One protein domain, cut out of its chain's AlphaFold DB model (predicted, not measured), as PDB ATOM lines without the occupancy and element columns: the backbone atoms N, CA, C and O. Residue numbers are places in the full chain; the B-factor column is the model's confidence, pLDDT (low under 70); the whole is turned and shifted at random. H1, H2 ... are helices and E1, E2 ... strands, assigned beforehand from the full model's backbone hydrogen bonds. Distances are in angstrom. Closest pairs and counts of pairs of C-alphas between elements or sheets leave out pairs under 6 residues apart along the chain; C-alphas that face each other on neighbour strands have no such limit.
ATOM      1  N   THR A   2     154.903 186.704  63.792       44.75
ATOM      2  CA  THR A   2     154.175 186.819  65.058       44.75
ATOM      3  C   THR A   2     154.944 187.809  65.917       44.75
ATOM      4  O   THR A   2     156.135 187.631  66.152       44.75
ATOM      5  N   ASN A   3     154.294 188.919  66.259       54.09
ATOM      6  CA  ASN A   3     154.834 189.869  67.212       54.09
ATOM      7  C   ASN A   3     154.794 189.139  68.555       54.09
ATOM      8  O   ASN A   3     153.730 189.071  69.171       54.09
ATOM      9  N   ASP A   4     155.896 188.486  68.929       63.69
ATOM     10  CA  ASP A   4     156.054 187.853  70.235       63.69
ATOM     11  C   ASP A   4     156.111 188.980  71.268       63.69
ATOM     12  O   ASP A   4     157.173 189.429  71.692       63.69
ATOM     13  N   LEU A   5     154.933 189.512  71.593       64.19
ATOM     14  CA  LEU A   5     154.742 190.527  72.611       64.19
ATOM     15  C   LEU A   5     155.273 189.947  73.916       64.19
ATOM     16  O   LEU A   5     154.720 188.982  74.446       64.19
ATOM     17  N   ILE A   6     156.357 190.532  74.420       72.88
ATOM     18  CA  ILE A   6     156.884 190.196  75.736       72.88
ATOM     19  C   ILE A   6     155.793 190.576  76.736       72.88
ATOM     20  O   ILE A   6     155.452 191.748  76.876       72.88
ATOM     21  N   VAL A   7     155.197 189.578  77.390       84.00
ATOM     22  CA  VAL A   7     154.187 189.809  78.426       84.00
ATOM     23  C   VAL A   7     154.923 190.028  79.748       84.00
ATOM     24  O   VAL A   7     155.449 189.062  80.303       84.00
ATOM     25  N   PRO A   8     154.979 191.268  80.266       88.62
ATOM     26  CA  PRO A   8     155.719 191.572  81.482       88.62
ATOM     27  C   PRO A   8     155.036 190.965  82.707       88.62
ATOM     28  O   PRO A   8     153.804 190.936  82.796       88.62
ATOM     29  N   ARG A   9     155.822 190.578  83.718       93.38
ATOM     30  CA  ARG A   9     155.294 190.059  84.997       93.38
ATOM     31  C   ARG A   9     154.343 191.031  85.708       93.38
ATOM     32  O   ARG A   9     153.426 190.606  86.407       93.38
ATOM     33  N   LEU A  10     154.571 192.335  85.560       93.38
ATOM     34  CA  LEU A  10     153.753 193.402  86.130       93.38
ATOM     35  C   LEU A  10     153.046 194.155  85.008       93.38
ATOM     36  O   LEU A  10     153.682 194.611  84.059       93.38
ATOM     37  N   LYS A  11     151.731 194.344  85.145       93.69
ATOM     38  CA  LYS A  11     150.931 195.093  84.171       93.69
ATOM     39  C   LYS A  11     151.371 196.559  84.118       93.69
ATOM     40  O   LYS A  11     151.480 197.210  85.158       93.69
ATOM     41  N   MET A  12     151.563 197.080  82.905       93.44
ATOM     42  CA  MET A  12     151.873 198.492  82.688       93.44
ATOM     43  C   MET A  12     150.681 199.376  83.096       93.44
ATOM     44  O   MET A  12     149.561 199.139  82.630       93.44
ATOM     45  N   PRO A  13     150.877 200.389  83.959       93.81
ATOM     46  CA  PRO A  13     149.837 201.370  84.259       93.81
ATOM     47  C   PRO A  13     149.504 202.237  83.034       93.81
ATOM     48  O   PRO A  13     150.377 202.535  82.227       93.81
ATOM     49  N   ALA A  14     148.255 202.697  82.920       87.38
ATOM     50  CA  ALA A  14     147.764 203.399  81.725       87.38
ATOM     51  C   ALA A  14     148.473 204.736  81.415       87.38
ATOM     52  O   ALA A  14     148.515 205.150  80.265       87.38
ATOM     53  N   ASN A  15     149.039 205.402  82.427       85.38
ATOM     54  CA  ASN A  15     149.600 206.755  82.316       85.38
ATOM     55  C   ASN A  15     151.136 206.777  82.452       85.38
ATOM     56  O   ASN A  15     151.693 207.694  83.062       85.38
ATOM     57  N   VAL A  16     151.824 205.741  81.965       88.31
ATOM     58  CA  VAL A  16     153.294 205.698  81.946       88.31
ATOM     59  C   VAL A  16     153.793 206.120  80.570       88.31
ATOM     60  O   VAL A  16     153.341 205.622  79.549       88.31
ATOM     61  N   ASP A  17     154.730 207.060  80.563       89.19
ATOM     62  CA  ASP A  17     155.309 207.669  79.365       89.19
ATOM     63  C   ASP A  17     156.508 206.852  78.842       89.19
ATOM     64  O   ASP A  17     157.642 207.337  78.868       89.19
ATOM     65  N   ILE A  18     156.255 205.583  78.486       92.44
ATOM     66  CA  ILE A  18     157.162 204.637  77.804       92.44
ATOM     67  C   ILE A  18     156.337 203.613  76.998       92.44
ATOM     68  O   ILE A  18     155.139 203.458  77.237       92.44
ATOM     69  N   ASP A  19     156.975 202.888  76.078       92.94
ATOM     70  CA  ASP A  19     156.344 201.775  75.360       92.94
ATOM     71  C   ASP A  19     156.336 200.452  76.163       92.94
ATOM     72  O   ASP A  19     156.932 200.325  77.239       92.94
ATOM     73  N   ALA A  20     155.613 199.459  75.634       91.44
ATOM     74  CA  ALA A  20     155.436 198.157  76.276       91.44
ATOM     75  C   ALA A  20     156.745 197.354  76.383       91.44
ATOM     76  O   ALA A  20     156.941 196.651  77.376       91.44
ATOM     77  N   ASP A  21     157.644 197.487  75.405       92.31
ATOM     78  CA  ASP A  21     158.919 196.764  75.374       92.31
ATOM     79  C   ASP A  21     159.857 197.294  76.462       92.31
ATOM     80  O   ASP A  21     160.411 196.528  77.253       92.31
ATOM     81  N   MET A  22     159.970 198.619  76.576       94.00
ATOM     82  CA  MET A  22     160.708 199.282  77.644       94.00
ATOM     83  C   MET A  22     160.144 198.908  79.015       94.00
ATOM     84  O   MET A  22     160.908 198.615  79.937       94.00
ATOM     85  N   TRP A  23     158.816 198.872  79.167       95.56
ATOM     86  CA  TRP A  23     158.203 198.436  80.420       95.56
ATOM     87  C   TRP A  23     158.569 196.987  80.765       95.56
ATOM     88  O   TRP A  23     158.942 196.715  81.907       95.56
ATOM     89  N   ALA A  24     158.539 196.073  79.793       94.44
ATOM     90  CA  ALA A  24     158.943 194.689  80.017       94.44
ATOM     91  C   ALA A  24     160.414 194.564  80.433       94.44
ATOM     92  O   ALA A  24     160.722 193.871  81.403       94.44
ATOM     93  N   ILE A  25     161.315 195.318  79.800       95.50
ATOM     94  CA  ILE A  25     162.728 195.349  80.196       95.50
ATOM     95  C   ILE A  25     162.887 195.866  81.634       95.50
ATOM     96  O   ILE A  25     163.642 195.286  82.424       95.50
ATOM     97  N   LEU A  26     162.161 196.922  82.015       94.88
ATOM     98  CA  LEU A  26     162.208 197.449  83.380       94.88
ATOM     99  C   LEU A  26     161.733 196.421  84.414       94.88
ATOM    100  O   LEU A  26     162.370 196.272  85.457       94.88
ATOM    101  N   VAL A  27     160.640 195.714  84.131       94.81
ATOM    102  CA  VAL A  27     160.029 194.752  85.056       94.81
ATOM    103  C   VAL A  27     160.849 193.472  85.195       94.81
ATOM    104  O   VAL A  27     161.015 192.981  86.315       94.81
ATOM    105  N   ASP A  28     161.344 192.929  84.084       92.06
ATOM    106  CA  ASP A  28     161.898 191.574  84.051       92.06
ATOM    107  C   ASP A  28     163.434 191.551  84.069       92.06
ATOM    108  O   ASP A  28     164.018 190.608  84.600       92.06
ATOM    109  N   ALA A  29     164.106 192.593  83.561       92.00
ATOM    110  CA  ALA A  29     165.572 192.649  83.513       92.00
ATOM    111  C   ALA A  29     166.178 193.633  84.526       92.00
ATOM    112  O   ALA A  29     167.118 193.280  85.242       92.00
ATOM    113  N   ILE A  30     165.658 194.864  84.615       94.00
ATOM    114  CA  ILE A  30     166.252 195.902  85.479       94.00
ATOM    115  C   ILE A  30     165.818 195.729  86.940       94.00
ATOM    116  O   ILE A  30     166.666 195.734  87.842       94.00
ATOM    117  N   PHE A  31     164.519 195.510  87.178       94.88
ATOM    118  CA  PHE A  31     163.915 195.355  88.505       94.88
ATOM    119  C   PHE A  31     163.162 194.021  88.679       94.88
ATOM    120  O   PHE A  31     162.003 194.015  89.104       94.88
ATOM    121  N   PRO A  32     163.821 192.863  88.460       91.44
ATOM    122  CA  PRO A  32     163.166 191.549  88.481       91.44
ATOM    123  C   PRO A  32     162.506 191.202  89.822       91.44
ATOM    124  O   PRO A  32     161.598 190.379  89.877       91.44
ATOM    125  N   LYS A  33     162.968 191.821  90.915       89.62
ATOM    126  CA  LYS A  33     162.466 191.594  92.276       89.62
ATOM    127  C   LYS A  33     161.392 192.593  92.715       89.62
ATOM    128  O   LYS A  33     160.858 192.425  93.805       89.62
ATOM    129  N   ALA A  34     161.079 193.607  91.903       92.75
ATOM    130  CA  ALA A  34     160.058 194.581  92.267       92.75
ATOM    131  C   ALA A  34     158.679 193.914  92.325       92.75
ATOM    132  O   ALA A  34     158.274 193.224  91.389       92.75
ATOM    133  N   GLN A  35     157.955 194.117  93.412       91.50
ATOM    134  CA  GLN A  35     156.645 193.538  93.687       91.50
ATOM    135  C   GLN A  35     155.509 194.385  93.106       91.50
ATOM    136  O   GLN A  35     154.442 193.844  92.819       91.50
ATOM    137  N   SER A  36     155.721 195.689  92.888       92.94
ATOM    138  CA  SER A  36     154.673 196.586  92.398       92.94
ATOM    139  C   SER A  36     155.088 197.441  91.197       92.94
ATOM    140  O   SER A  36     156.198 197.967  91.106       92.94
ATOM    141  N   ALA A  37     154.134 197.650  90.280       94.44
ATOM    142  CA  ALA A  37     154.291 198.589  89.168       94.44
ATOM    143  C   ALA A  37     154.498 200.029  89.671       94.44
ATOM    144  O   ALA A  37     155.221 200.811  89.055       94.44
ATOM    145  N   ALA A  38     153.901 200.375  90.817       92.69
ATOM    146  CA  ALA A  38     154.045 201.684  91.441       92.69
ATOM    147  C   ALA A  38     155.507 201.996  91.805       92.69
ATOM    148  O   ALA A  38     155.968 203.103  91.522       92.69
ATOM    149  N   SER A  39     156.256 201.032  92.349       94.00
ATOM    150  CA  SER A  39     157.678 201.208  92.684       94.00
ATOM    151  C   SER A  39     158.551 201.433  91.453       94.00
ATOM    152  O   SER A  39     159.420 202.303  91.469       94.00
ATOM    153  N   ILE A  40     158.285 200.722  90.352       95.62
ATOM    154  CA  ILE A  40     159.010 200.916  89.085       95.62
ATOM    155  C   ILE A  40     158.698 202.296  88.495       95.62
ATOM    156  O   ILE A  40     159.605 203.014  88.074       95.62
ATOM    157  N   VAL A  41     157.430 202.720  88.515       95.12
ATOM    158  CA  VAL A  41     157.045 204.072  88.078       95.12
ATOM    159  C   VAL A  41     157.696 205.142  88.954       95.12
ATOM    160  O   VAL A  41     158.135 206.169  88.432       95.12
ATOM    161  N   LEU A  42     157.787 204.921  90.268       93.75
ATOM    162  CA  LEU A  42     158.471 205.836  91.177       93.75
ATOM    163  C   LEU A  42     159.969 205.916  90.851       93.75
ATOM    164  O   LEU A  42     160.485 207.022  90.715       93.75
ATOM    165  N   ALA A  43     160.635 204.777  90.635       94.56
ATOM    166  CA  ALA A  43     162.041 204.719  90.229       94.56
ATOM    167  C   ALA A  43     162.277 205.477  88.915       94.56
ATOM    168  O   ALA A  43     163.211 206.272  88.808       94.56
ATOM    169  N   MET A  44     161.386 205.298  87.935       94.94
ATOM    170  CA  MET A  44     161.430 206.001  86.653       94.94
ATOM    171  C   MET A  44     161.287 207.513  86.823       94.94
ATOM    172  O   MET A  44     162.089 208.271  86.278       94.94
ATOM    173  N   LYS A  45     160.291 207.968  87.592       94.00
ATOM    174  CA  LYS A  45     160.086 209.398  87.864       94.00
ATOM    175  C   LYS A  45     161.274 210.003  88.607       94.00
ATOM    176  O   LYS A  45     161.695 211.103  88.259       94.00
ATOM    177  N   TRP A  46     161.827 209.277  89.576       93.06
ATOM    178  CA  TRP A  46     163.006 209.689  90.333       93.06
ATOM    179  C   TRP A  46     164.224 209.859  89.416       93.06
ATOM    180  O   TRP A  46     164.818 210.937  89.378       93.06
ATOM    181  N   CYS A  47     164.521 208.855  88.584       93.19
ATOM    182  CA  CYS A  47     165.614 208.925  87.615       93.19
ATOM    183  C   CYS A  47     165.412 210.085  86.633       93.19
ATOM    184  O   CYS A  47     166.320 210.888  86.438       93.19
ATOM    185  N   ARG A  48     164.203 210.245  86.075       93.12
ATOM    186  CA  ARG A  48     163.878 211.335  85.141       93.12
ATOM    187  C   ARG A  48     164.091 212.710  85.778       93.12
ATOM    188  O   ARG A  48     164.680 213.582  85.148       93.12
ATOM    189  N   LYS A  49     163.660 212.899  87.030       93.31
ATOM    190  CA  LYS A  49     163.833 214.164  87.765       93.31
ATOM    191  C   LYS A  49     165.297 214.503  88.040       93.31
ATOM    192  O   LYS A  49     165.647 215.675  87.981       93.31
ATOM    193  N   ARG A  50     166.149 213.499  88.262       89.00
ATOM    194  CA  ARG A  50     167.602 213.676  88.448       89.00
ATOM    195  C   ARG A  50     168.410 213.616  87.142       89.00
ATOM    196  O   ARG A  50     169.640 213.647  87.161       89.00
ATOM    197  N   GLY A  51     167.739 213.496  85.995       92.06
ATOM    198  CA  GLY A  51     168.394 213.329  84.697       92.06
ATOM    199  C   GLY A  51     169.273 212.076  84.631       92.06
ATOM    200  O   GLY A  51     170.356 212.114  84.051       92.06
ATOM    201  N   LEU A  52     168.865 210.990  85.284       92.56
ATOM    202  CA  LEU A  52     169.558 209.705  85.309       92.56
ATOM    203  C   LEU A  52     168.912 208.726  84.324       92.56
ATOM    204  O   LEU A  52     167.695 208.714  84.136       92.56
ATOM    205  N   ASP A  53     169.743 207.877  83.726       94.50
ATOM    206  CA  ASP A  53     169.296 206.799  82.850       94.50
ATOM    207  C   ASP A  53     168.910 205.575  83.686       94.50
ATOM    208  O   ASP A  53     169.773 204.897  84.247       94.50
ATOM    209  N   ILE A  54     167.609 205.289  83.761       94.56
ATOM    210  CA  ILE A  54     167.068 204.157  84.522       94.56
ATOM    211  C   ILE A  54     167.622 202.802  84.054       94.56
ATOM    212  O   ILE A  54     167.738 201.885  84.866       94.56
ATOM    213  N   MET A  55     168.037 202.679  82.788       94.56
ATOM    214  CA  MET A  55     168.575 201.431  82.229       94.56
ATOM    215  C   MET A  55     169.929 201.058  82.827       94.56
ATOM    216  O   MET A  55     170.292 199.886  82.865       94.56
ATOM    217  N   LYS A  56     170.663 202.044  83.354       92.12
ATOM    218  CA  LYS A  56     171.926 201.827  84.073       92.12
ATOM    219  C   LYS A  56     171.720 201.436  85.533       92.12
ATOM    220  O   LYS A  56     172.699 201.272  86.255       92.12
ATOM    221  N   ARG A  57     170.461 201.307  85.964       90.31
ATOM    222  CA  ARG A  57     170.054 200.980  87.331       90.31
ATOM    223  C   ARG A  57     170.751 201.854  88.395       90.31
ATOM    224  O   ARG A  57     171.372 201.331  89.317       90.31
ATOM    225  N   PRO A  58     170.634 203.191  88.298       89.56
ATOM    226  CA  PRO A  58     171.189 204.116  89.286       89.56
ATOM    227  C   PRO A  58     170.460 204.026  90.641       89.56
ATOM    228  O   PRO A  58     170.985 204.470  91.652       89.56
ATOM    229  N   VAL A  59     169.279 203.412  90.696       93.00
ATOM    230  CA  VAL A  59     168.478 203.223  91.912       93.00
ATOM    231  C   VAL A  59     168.159 201.739  92.099       93.00
ATOM    232  O   VAL A  59     168.008 201.004  91.120       93.00
ATOM    233  N   ASN A  60     168.033 201.295  93.347       89.69
ATOM    234  CA  ASN A  60     167.539 199.974  93.718       89.69
ATOM    235  C   ASN A  60     166.152 200.081  94.365       89.69
ATOM    236  O   ASN A  60     165.894 200.997  95.143       89.69
ATOM    237  N   ILE A  61     165.278 199.119  94.057       92.06
ATOM    238  CA  ILE A  61     164.016 198.899  94.775       92.06
ATOM    239  C   ILE A  61     164.293 197.835  95.835       92.06
ATOM    240  O   ILE A  61     164.645 196.704  95.486       92.06
ATOM    241  N   VAL A  62     164.176 198.208  97.108       85.19
ATOM    242  CA  VAL A  62     164.504 197.348  98.251       85.19
ATOM    243  C   VAL A  62     163.269 197.214  99.147       85.19
ATOM    244  O   VAL A  62     162.708 198.238  99.552       85.19
ATOM    245  N   PRO A  63     162.801 195.987  99.441       83.88
ATOM    246  CA  PRO A  63     161.781 195.776 100.456       83.88
ATOM    247  C   PRO A  63     162.391 196.044 101.832       83.88
ATOM    248  O   PRO A  63     163.416 195.468 102.179       83.88
ATOM    249  N   MET A  64     161.763 196.930 102.593       79.62
ATOM    250  CA  MET A  64     162.181 197.282 103.946       79.62
ATOM    251  C   MET A  64     161.009 197.075 104.893       79.62
ATOM    252  O   MET A  64     159.865 197.376 104.539       79.62
ATOM    253  N   TRP A  65     161.280 196.561 106.090       79.00
ATOM    254  CA  TRP A  65     160.261 196.450 107.126       79.00
ATOM    255  C   TRP A  65     159.846 197.847 107.594       79.00
ATOM    256  O   TRP A  65     160.686 198.630 108.037       79.00
ATOM    257  N   ASP A  66     158.556 198.155 107.482       78.38
ATOM    258  CA  ASP A  66     157.967 199.393 107.981       78.38
ATOM    259  C   ASP A  66     157.195 199.066 109.265       78.38
ATOM    260  O   ASP A  66     156.101 198.494 109.228       78.38
ATOM    261  N   SER A  67     157.788 199.408 110.412       76.56
ATOM    262  CA  SER A  67     157.222 199.133 111.739       76.56
ATOM    263  C   SER A  67     155.892 199.853 111.972       76.56
ATOM    264  O   SER A  67     155.048 199.352 112.711       76.56
ATOM    265  N   SER A  68     155.663 200.985 111.297       78.75
ATOM    266  CA  SER A  68     154.409 201.737 111.385       78.75
ATOM    267  C   SER A  68     153.264 201.076 110.615       78.75
ATOM    268  O   SER A  68     152.102 201.213 110.996       78.75
ATOM    269  N   LEU A  69     153.589 200.348 109.541       76.31
ATOM    270  CA  LEU A  69     152.625 199.617 108.718       76.31
ATOM    271  C   LEU A  69     152.529 198.129 109.082       76.31
ATOM    272  O   LEU A  69     151.662 197.442 108.539       76.31
ATOM    273  N   GLY A  70     153.423 197.624 109.938       80.12
ATOM    274  CA  GLY A  70     153.494 196.212 110.323       80.12
ATOM    275  C   GLY A  70     153.762 195.268 109.147       80.12
ATOM    276  O   GLY A  70     153.328 194.118 109.173       80.12
ATOM    277  N   ARG A  71     154.405 195.754 108.078       81.12
ATOM    278  CA  ARG A  71     154.669 194.972 106.860       81.12
ATOM    279  C   ARG A  71     155.873 195.495 106.093       81.12
ATOM    280  O   ARG A  71     156.264 196.651 106.238       81.12
ATOM    281  N   GLU A  72     156.407 194.665 105.202       82.19
ATOM    282  CA  GLU A  72     157.389 195.128 104.226       82.19
ATOM    283  C   GLU A  72     156.764 196.126 103.246       82.19
ATOM    284  O   GLU A  72     155.634 195.972 102.758       82.19
ATOM    285  N   ARG A  73     157.541 197.157 102.930       86.00
ATOM    286  CA  ARG A  73     157.236 198.140 101.906       86.00
ATOM    287  C   ARG A  73     158.444 198.313 100.999       86.00
ATOM    288  O   ARG A  73     159.575 198.453 101.455       86.00
ATOM    289  N   GLU A  74     158.192 198.354  99.697       88.25
ATOM    290  CA  GLU A  74     159.222 198.705  98.725       88.25
ATOM    291  C   GLU A  74     159.635 200.172  98.874       88.25
ATOM    292  O   GLU A  74     158.803 201.085  98.865       88.25
ATOM    293  N   THR A  75     160.940 200.387  98.979       86.75
ATOM    294  CA  THR A  75     161.574 201.700  99.069       86.75
ATOM    295  C   THR A  75     162.623 201.858  97.979       86.75
ATOM    296  O   THR A  75     163.101 200.876  97.406       86.75
ATOM    297  N   LEU A  76     162.939 203.110  97.648       89.69
ATOM    298  CA  LEU A  76     163.958 203.445  96.662       89.69
ATOM    299  C   LEU A  76     165.226 203.903  97.359       89.69
ATOM    300  O   LEU A  76     165.168 204.786  98.208       89.69
TER     301      LEU A  76
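This is residues 2 to 76 of the 355 residues of the protein "Recombinase" of Acidobacteria bacterium (UniProt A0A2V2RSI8). Look for an elongated model: H2 sits between H1, crosswise to it, and a two-stranded hairpin, E1 and E2, at one end; residues 2 to 5 make the other. The printed part has 75 residues, with two named helices and two named strands in the order H1, H2, E1, E2, a mixed class with one antiparallel sheet, E1 - E2; residues 2 to 19 hold no named element. It is only just compact, close to loose: radius of gyration of the C-alphas 13.2 A, spans 48 by 27 by 21 A.

H1, residues 20 to 30, and H2, residues 37 to 49, are close but not clearly touching, about perpendicular at 85 degrees; closest C-alphas Leu 26 and Ile 40, 7.4 A. H2 has every O i to N i+4 pair within hydrogen-bond range, H1 6 of 7. Next, E1, residues 59 to 66, and E2, residues 71 to 76, form an antiparallel hairpin; N 62 and O 75 are within hydrogen-bond range, 2.9 A. The closest C-alphas of H2 and E1 are Ala 43 and Val 59, 6.8 A; of H2 and E2, Ser 39 and Glu 74, 6.7 A. H1 is apart from both strands.

Find C-alpha 20 at (155.436, 198.157, 76.276); H1 runs 14.4 A, H2 18.3 A. E1, 19.6 A, bends by 52 degrees at residue 63; E2, 16.2 A, ends at (163.958, 203.445, 96.662).

The farthest C-alphas, Thr 2 and Ser 68, are 48.7 A apart. The printed part has no cut; residues 2 to 5 have pLDDT under 70.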